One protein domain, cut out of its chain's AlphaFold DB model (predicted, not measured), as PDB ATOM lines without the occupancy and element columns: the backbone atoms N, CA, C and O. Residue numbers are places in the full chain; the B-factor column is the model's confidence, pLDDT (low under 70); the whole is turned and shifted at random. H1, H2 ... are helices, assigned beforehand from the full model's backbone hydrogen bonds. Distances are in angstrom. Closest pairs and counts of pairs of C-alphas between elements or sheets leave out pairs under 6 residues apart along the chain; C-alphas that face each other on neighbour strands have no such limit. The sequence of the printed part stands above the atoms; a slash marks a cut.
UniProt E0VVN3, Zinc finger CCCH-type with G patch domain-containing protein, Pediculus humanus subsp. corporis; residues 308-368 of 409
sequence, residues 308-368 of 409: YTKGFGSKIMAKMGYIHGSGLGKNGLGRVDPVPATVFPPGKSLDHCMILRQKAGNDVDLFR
ATOM      1  N   TYR A 308     212.459 141.763 224.364       77.94
ATOM      2  CA  TYR A 308     211.451 140.825 223.853       77.94
ATOM      3  C   TYR A 308     211.950 139.378 223.765       77.94
ATOM      4  O   TYR A 308     211.187 138.481 223.421       77.94
ATOM      5  N   THR A 309     213.223 139.124 224.076       77.44
ATOM      6  CA  THR A 309     213.819 137.782 224.059       77.44
ATOM      7  C   THR A 309     214.542 137.564 225.381       77.44
ATOM      8  O   THR A 309     215.248 138.453 225.826       77.44
ATOM      9  N   LYS A 310     214.379 136.411 226.045       82.56
ATOM     10  CA  LYS A 310     214.960 136.126 227.380       82.56
ATOM     11  C   LYS A 310     216.503 135.989 227.359       82.56
ATOM     12  O   LYS A 310     217.031 134.948 227.736       82.56
ATOM     13  N   GLY A 311     217.233 136.978 226.842       82.25
ATOM     14  CA  GLY A 311     218.696 136.984 226.732       82.25
ATOM     15  C   GLY A 311     219.269 135.933 225.773       82.25
ATOM     16  O   GLY A 311     220.439 135.570 225.868       82.25
ATOM     17  N   PHE A 312     218.458 135.385 224.862       84.88
ATOM     18  CA  PHE A 312     218.924 134.345 223.937       84.88
ATOM     19  C   PHE A 312     219.967 134.891 222.949       84.88
ATOM     20  O   PHE A 312     220.982 134.240 222.699       84.88
ATOM     21  N   GLY A 313     219.750 136.111 222.443       84.31
ATOM     22  CA  GLY A 313     220.674 136.801 221.540       84.31
ATOM     23  C   GLY A 313     222.042 137.052 222.178       84.31
ATOM     24  O   GLY A 313     223.047 136.574 221.654       84.31
ATOM     25  N   SER A 314     222.092 137.717 223.336       84.31
ATOM     26  CA  SER A 314     223.327 137.947 224.103       84.31
ATOM     27  C   SER A 314     224.056 136.659 224.434       84.31
ATOM     28  O   SER A 314     225.273 136.593 224.277       84.31
ATOM     29  N   LYS A 315     223.332 135.604 224.826       87.50
ATOM     30  CA  LYS A 315     223.943 134.308 225.139       87.50
ATOM     31  C   LYS A 315     224.605 133.661 223.920       87.50
ATOM     32  O   LYS A 315     225.694 133.102 224.049       87.50
ATOM     33  N   ILE A 316     223.987 133.752 222.741       87.75
ATOM     34  CA  ILE A 316     224.601 133.287 221.489       87.75
ATOM     35  C   ILE A 316     225.827 134.129 221.144       87.75
ATOM     36  O   ILE A 316     226.876 133.567 220.839       87.75
ATOM     37  N   MET A 317     225.721 135.457 221.218       84.19
ATOM     38  CA  MET A 317     226.838 136.352 220.906       84.19
ATOM     39  C   MET A 317     228.034 136.084 221.825       84.19
ATOM     40  O   MET A 317     229.152 135.919 221.340       84.19
ATOM     41  N   ALA A 318     227.798 135.941 223.131       85.38
ATOM     42  CA  ALA A 318     228.830 135.588 224.101       85.38
ATOM     43  C   ALA A 318     229.475 134.227 223.786       85.38
ATOM     44  O   ALA A 318     230.696 134.100 223.831       85.38
ATOM     45  N   LYS A 319     228.680 133.221 223.384       86.12
ATOM     46  CA  LYS A 319     229.196 131.910 222.950       86.12
ATOM     47  C   LYS A 319     230.089 132.011 221.708       86.12
ATOM     48  O   LYS A 319     231.024 131.229 221.572       86.12
ATOM     49  N   MET A 320     229.827 132.977 220.831       81.44
ATOM     50  CA  MET A 320     230.643 133.267 219.648       81.44
ATOM     51  C   MET A 320     231.837 134.194 219.941       81.44
ATOM     52  O   MET A 320     232.538 134.600 219.016       81.44
ATOM     53  N   GLY A 321     232.091 134.522 221.214       79.94
ATOM     54  CA  GLY A 321     233.231 135.336 221.638       79.94
ATOM     55  C   GLY A 321     232.988 136.844 221.595       79.94
ATOM     56  O   GLY A 321     233.946 137.612 221.606       79.94
ATOM     57  N   TYR A 322     231.731 137.292 221.535       82.12
ATOM     58  CA  TYR A 322     231.397 138.707 221.679       82.12
ATOM     59  C   TYR A 322     231.555 139.154 223.137       82.12
ATOM     60  O   TYR A 322     230.902 138.613 224.031       82.12
ATOM     61  N   ILE A 323     232.374 140.178 223.370       80.44
ATOM     62  CA  ILE A 323     232.467 140.868 224.661       80.44
ATOM     63  C   ILE A 323     231.782 142.226 224.494       80.44
ATOM     64  O   ILE A 323     232.091 142.960 223.553       80.44
ATOM     65  N   HIS A 324     230.848 142.557 225.391       74.75
ATOM     66  CA  HIS A 324     230.090 143.811 225.351       74.75
ATOM     67  C   HIS A 324     231.030 145.020 225.222       74.75
ATOM     68  O   HIS A 324     231.931 145.197 226.039       74.75
ATOM     69  N   GLY A 325     230.825 145.833 224.182       73.44
ATOM     70  CA  GLY A 325     231.657 147.008 223.888       73.44
ATOM     71  C   GLY A 325     232.899 146.739 223.026       73.44
ATOM     72  O   GLY A 325     233.606 147.681 222.686       73.44
ATOM     73  N   SER A 326     233.149 145.488 222.629       79.69
ATOM     74  CA  SER A 326     234.220 145.111 221.696       79.69
ATOM     75  C   SER A 326     233.660 144.535 220.393       79.69
ATOM     76  O   SER A 326     232.490 144.162 220.309       79.69
ATOM     77  N   GLY A 327     234.492 144.469 219.357       77.06
ATOM     78  CA  GLY A 327     234.143 143.818 218.102       77.06
ATOM     79  C   GLY A 327     234.184 142.294 218.192       77.06
ATOM     80  O   GLY A 327     234.952 141.724 218.958       77.06
ATOM     81  N   LEU A 328     233.408 141.603 217.358       76.62
ATOM     82  CA  LEU A 328     233.456 140.138 217.275       76.62
ATOM     83  C   LEU A 328     234.789 139.645 216.663       76.62
ATOM     84  O   LEU A 328     235.192 140.120 215.603       76.62
ATOM     85  N   GLY A 329     235.464 138.670 217.285       73.81
ATOM     86  CA  GLY A 329     236.673 138.026 216.742       73.81
ATOM     87  C   GLY A 329     237.756 137.749 217.792       73.81
ATOM     88  O   GLY A 329     237.697 138.263 218.903       73.81
ATOM     89  N   LYS A 330     238.783 136.964 217.424       71.50
ATOM     90  CA  LYS A 330     239.828 136.439 218.336       71.50
ATOM     91  C   LYS A 330     240.534 137.505 219.194       71.50
ATOM     92  O   LYS A 330     240.936 137.204 220.310       71.50
ATOM     93  N   ASN A 331     240.647 138.735 218.684       76.50
ATOM     94  CA  ASN A 331     241.323 139.858 219.348       76.50
ATOM     95  C   ASN A 331     240.404 141.081 219.546       76.50
ATOM     96  O   ASN A 331     240.900 142.190 219.712       76.50
ATOM     97  N   GLY A 332     239.080 140.932 219.422       71.56
ATOM     98  CA  GLY A 332     238.165 142.079 219.514       71.56
ATOM     99  C   GLY A 332     238.212 143.052 218.321       71.56
ATOM    100  O   GLY A 332     237.606 144.117 218.378       71.56
ATOM    101  N   LEU A 333     238.921 142.690 217.240       75.50
ATOM    102  CA  LEU A 333     239.139 143.503 216.027       75.50
ATOM    103  C   LEU A 333     237.903 143.633 215.121       75.50
ATOM    104  O   LEU A 333     237.966 144.281 214.077       75.50
ATOM    105  N   GLY A 334     236.801 142.968 215.464       76.88
ATOM    106  CA  GLY A 334     235.565 143.083 214.709       76.88
ATOM    107  C   GLY A 334     234.992 144.493 214.753       76.88
ATOM    108  O   GLY A 334     235.409 145.364 215.514       76.88
ATOM    109  N   ARG A 335     233.963 144.718 213.950       76.00
ATOM    110  CA  ARG A 335     233.233 145.979 213.992       76.00
ATOM    111  C   ARG A 335     232.312 146.004 215.211       76.00
ATOM    112  O   ARG A 335     231.577 145.045 215.435       76.00
ATOM    113  N   VAL A 336     232.369 147.095 215.972       74.62
ATOM    114  CA  VAL A 336     231.513 147.321 217.150       74.62
ATOM    115  C   VAL A 336     230.096 147.699 216.718       74.62
ATOM    116  O   VAL A 336     229.120 147.232 217.301       74.62
ATOM    117  N   ASP A 337     229.984 148.485 215.646       72.00
ATOM    118  CA  ASP A 337     228.700 148.967 215.149       72.00
ATOM    119  C   ASP A 337     227.979 147.924 214.269       72.00
ATOM    120  O   ASP A 337     228.617 147.259 213.434       72.00
ATOM    121  N   PRO A 338     226.643 147.795 214.387       71.50
ATOM    122  CA  PRO A 338     225.818 146.962 213.510       71.50
ATOM    123  C   PRO A 338     225.989 147.271 212.018       71.50
ATOM    124  O   PRO A 338     226.319 148.386 211.615       71.50
ATOM    125  N   VAL A 339     225.814 146.269 211.144       71.81
ATOM    126  CA  VAL A 339     225.851 146.494 209.682       71.81
ATOM    127  C   VAL A 339     224.492 147.043 209.281       71.81
ATOM    128  O   VAL A 339     223.505 146.340 209.490       71.81
ATOM    129  N   PRO A 340     224.406 148.259 208.711       68.50
ATOM    130  CA  PRO A 340     223.136 148.738 208.189       68.50
ATOM    131  C   PRO A 340     222.722 147.849 207.014       68.50
ATOM    132  O   PRO A 340     223.496 147.638 206.077       68.50
ATOM    133  N   ALA A 341     221.507 147.308 207.073       68.12
ATOM    134  CA  ALA A 341     220.948 146.500 206.001       68.12
ATOM    135  C   ALA A 341     220.240 147.417 204.996       68.12
ATOM    136  O   ALA A 341     219.135 147.887 205.243       68.12
ATOM    137  N   THR A 342     220.866 147.670 203.847       67.62
ATOM    138  CA  THR A 342     220.244 148.453 202.771       67.62
ATOM    139  C   THR A 342     219.397 147.542 201.888       67.62
ATOM    140  O   THR A 342     219.943 146.688 201.187       67.62
ATOM    141  N   VAL A 343     218.074 147.720 201.884       68.75
ATOM    142  CA  VAL A 343     217.184 146.965 200.985       68.75
ATOM    143  C   VAL A 343     217.118 147.633 199.616       68.75
ATOM    144  O   VAL A 343     216.705 148.787 199.477       68.75
ATOM    145  N   PHE A 344     217.524 146.877 198.596       70.56
ATOM    146  CA  PHE A 344     217.483 147.299 197.201       70.56
ATOM    147  C   PHE A 344     216.111 147.040 196.558       70.56
ATOM    148  O   PHE A 344     215.366 146.175 197.021       70.56
ATOM    149  N   PRO A 345     215.762 147.772 195.483       68.69
ATOM    150  CA  PRO A 345     214.528 147.534 194.743       68.69
ATOM    151  C   PRO A 345     214.440 146.088 194.215       68.69
ATOM    152  O   PRO A 345     215.422 145.592 193.654       68.69
ATOM    153  N   PRO A 346     213.279 145.413 194.348       68.25
ATOM    154  CA  PRO A 346     213.106 144.048 193.859       68.25
ATOM    155  C   PRO A 346     213.232 143.984 192.328       68.25
ATOM    156  O   PRO A 346     212.871 144.924 191.618       68.25
ATOM    157  N   GLY A 347     213.757 142.869 191.813       75.00
ATOM    158  CA  GLY A 347     213.909 142.637 190.370       75.00
ATOM    159  C   GLY A 347     215.043 143.426 189.698       75.00
ATOM    160  O   GLY A 347     215.066 143.537 188.471       75.00
ATOM    161  N   LYS A 348     215.982 143.992 190.468       77.44
ATOM    162  CA  LYS A 348     217.167 144.703 189.960       77.44
ATOM    163  C   LYS A 348     218.453 144.013 190.411       77.44
ATOM    164  O   LYS A 348     218.522 143.492 191.519       77.44
ATOM    165  N   SER A 349     219.476 144.022 189.555       81.06
ATOM    166  CA  SER A 349     220.800 143.500 189.907       81.06
ATOM    167  C   SER A 349     221.552 144.452 190.840       81.06
ATOM    168  O   SER A 349     221.333 145.667 190.822       81.06
ATOM    169  N   LEU A 350     222.486 143.903 191.622       77.44
ATOM    170  CA  LEU A 350     223.341 144.676 192.526       77.44
ATOM    171  C   LEU A 350     224.129 145.762 191.771       77.44
ATOM    172  O   LEU A 350     224.172 146.911 192.209       77.44
ATOM    173  N   ASP A 351     224.644 145.431 190.584       81.94
ATOM    174  CA  ASP A 351     225.348 146.368 189.700       81.94
ATOM    175  C   ASP A 351     224.462 147.555 189.303       81.94
ATOM    176  O   ASP A 351     224.896 148.709 189.319       81.94
ATOM    177  N   HIS A 352     223.183 147.301 189.001       77.81
ATOM    178  CA  HIS A 352     222.221 148.354 188.676       77.81
ATOM    179  C   HIS A 352     222.002 149.299 189.863       77.81
ATOM    180  O   HIS A 352     221.954 150.520 189.694       77.81
ATOM    181  N   CYS A 353     221.919 148.747 191.071       74.75
ATOM    182  CA  CYS A 353     221.774 149.518 192.298       74.75
ATOM    183  C   CYS A 353     223.026 150.342 192.626       74.75
ATOM    184  O   CYS A 353     222.905 151.495 193.044       74.75
ATOM    185  N   MET A 354     224.224 149.806 192.375       78.31
ATOM    186  CA  MET A 354     225.475 150.552 192.527       78.31
ATOM    187  C   MET A 354     225.562 151.728 191.549       78.31
ATOM    188  O   MET A 354     225.917 152.835 191.954       78.31
ATOM    189  N   ILE A 355     225.158 151.530 190.291       80.31
ATOM    190  CA  ILE A 355     225.101 152.599 189.282       80.31
ATOM    191  C   ILE A 355     224.126 153.706 189.707       80.31
ATOM    192  O   ILE A 355     224.431 154.890 189.551       80.31
ATOM    193  N   LEU A 356     222.952 153.344 190.236       72.94
ATOM    194  CA  LEU A 356     221.982 154.314 190.755       72.94
ATOM    195  C   LEU A 356     222.563 155.110 191.925       72.94
ATOM    196  O   LEU A 356     222.446 156.332 191.938       72.94
ATOM    197  N   ARG A 357     223.255 154.443 192.854       72.94
ATOM    198  CA  ARG A 357     223.904 155.079 194.007       72.94
ATOM    199  C   ARG A 357     225.011 156.049 193.597       72.94
ATOM    200  O   ARG A 357     225.066 157.161 194.114       72.94
ATOM    201  N   GLN A 358     225.857 155.661 192.645       77.88
ATOM    202  CA  GLN A 358     226.920 156.528 192.131       77.88
ATOM    203  C   GLN A 358     226.341 157.775 191.445       77.88
ATOM    204  O   GLN A 358     226.851 158.876 191.627       77.88
ATOM    205  N   LYS A 359     225.241 157.616 190.697       73.25
ATOM    206  CA  LYS A 359     224.532 158.723 190.034       73.25
ATOM    207  C   LYS A 359     223.752 159.614 190.998       73.25
ATOM    208  O   LYS A 359     223.534 160.779 190.681       73.25
ATOM    209  N   ALA A 360     223.313 159.068 192.128       67.38
ATOM    210  CA  ALA A 360     222.593 159.798 193.159       67.38
ATOM    211  C   ALA A 360     223.513 160.667 194.029       67.38
ATOM    212  O   ALA A 360     223.012 161.558 194.691       67.38
ATOM    213  N   GLY A 361     224.837 160.467 194.028       58.72
ATOM    214  CA  GLY A 361     225.765 161.369 194.723       58.72
ATOM    215  C   GLY A 361     225.456 161.532 196.217       58.72
ATOM    216  O   GLY A 361     225.291 162.652 196.687       58.72
ATOM    217  N   ASN A 362     225.368 160.414 196.948       56.91
ATOM    218  CA  ASN A 362     224.992 160.332 198.372       56.91
ATOM    219  C   ASN A 362     223.563 160.784 198.726       56.91
ATOM    220  O   ASN A 362     223.237 160.853 199.909       56.91
ATOM    221  N   ASP A 363     222.706 161.046 197.741       59.22
ATOM    222  CA  ASP A 363     221.307 161.384 197.998       59.22
ATOM    223  C   ASP A 363     220.542 160.172 198.567       59.22
ATOM    224  O   ASP A 363     220.746 159.028 198.142       59.22
ATOM    225  N   VAL A 364     219.690 160.425 199.565       60.19
ATOM    226  CA  VAL A 364     219.032 159.379 200.375       60.19
ATOM    227  C   VAL A 364     217.963 158.636 199.560       60.19
ATOM    228  O   VAL A 364     217.760 157.436 199.746       60.19
ATOM    229  N   ASP A 365     217.343 159.321 198.594       64.25
ATOM    230  CA  ASP A 365     216.208 158.811 197.822       64.25
ATOM    231  C   ASP A 365     216.602 158.374 196.401       64.25
ATOM    232  O   ASP A 365     216.410 159.081 195.403       64.25
ATOM    233  N   LEU A 366     217.082 157.132 196.290       64.62
ATOM    234  CA  LEU A 366     217.436 156.485 195.016       64.62
ATOM    235  C   LEU A 366     216.274 156.473 193.998       64.62
ATOM    236  O   LEU A 366     216.500 156.547 192.786       64.62
ATOM    237  N   PHE A 367     215.026 156.445 194.474       66.12
ATOM    238  CA  PHE A 367     213.822 156.412 193.635       66.12
ATOM    239  C   PHE A 367     213.575 157.712 192.861       66.12
ATOM    240  O   PHE A 367     213.172 157.681 191.693       66.12
ATOM    241  N   ARG A 368     213.867 158.873 193.461       68.19
ATOM    242  CA  ARG A 368     213.692 160.177 192.800       68.19
ATOM    243  C   ARG A 368     214.656 160.325 191.624       68.19
ATOM    244  O   ARG A 368     214.290 160.834 190.557       68.19
TER     245      ARG A 368
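Overview. This is residues 308 to 368 of the 409 residues of the protein "Zinc finger CCCH-type with G patch domain-containing protein" of Pediculus humanus subsp. corporis (UniProt E0VVN3). What shape is this? It has little regular structure: two short helices, H1 then H2, at opposite ends of a strung-out chain, whose residues 338 to 343 stand free between them. How large is it? The printed part has 61 residues, 19 in named elements, with no named strand; the class is all helix. It is extended, with a radius of gyration of the C-alphas of 17.5 A and spans of 42 by 28 by 19 A.

Arrangement. Do the helices meet? H1, residues 312 to 319, and H2, residues 350 to 360, are apart. What do their backbones show? In both, every O i to N i+4 pair is within hydrogen-bond range.

Along the chain. Where does H1 begin? C-alpha 312 is at (218.924, 134.345, 223.937); H1 is 10.6 A long. Where does H2 end? C-alpha 360 is at (222.593, 159.798, 193.159); H2 is 15.2 A long.

Size, cuts and confidence. Is anything missing? The printed part has no cut; the 30-residue link H1 to H2 is long. Where is confidence low? Residues 340 to 343, 345 to 346 and 360 to 368 have pLDDT under 70.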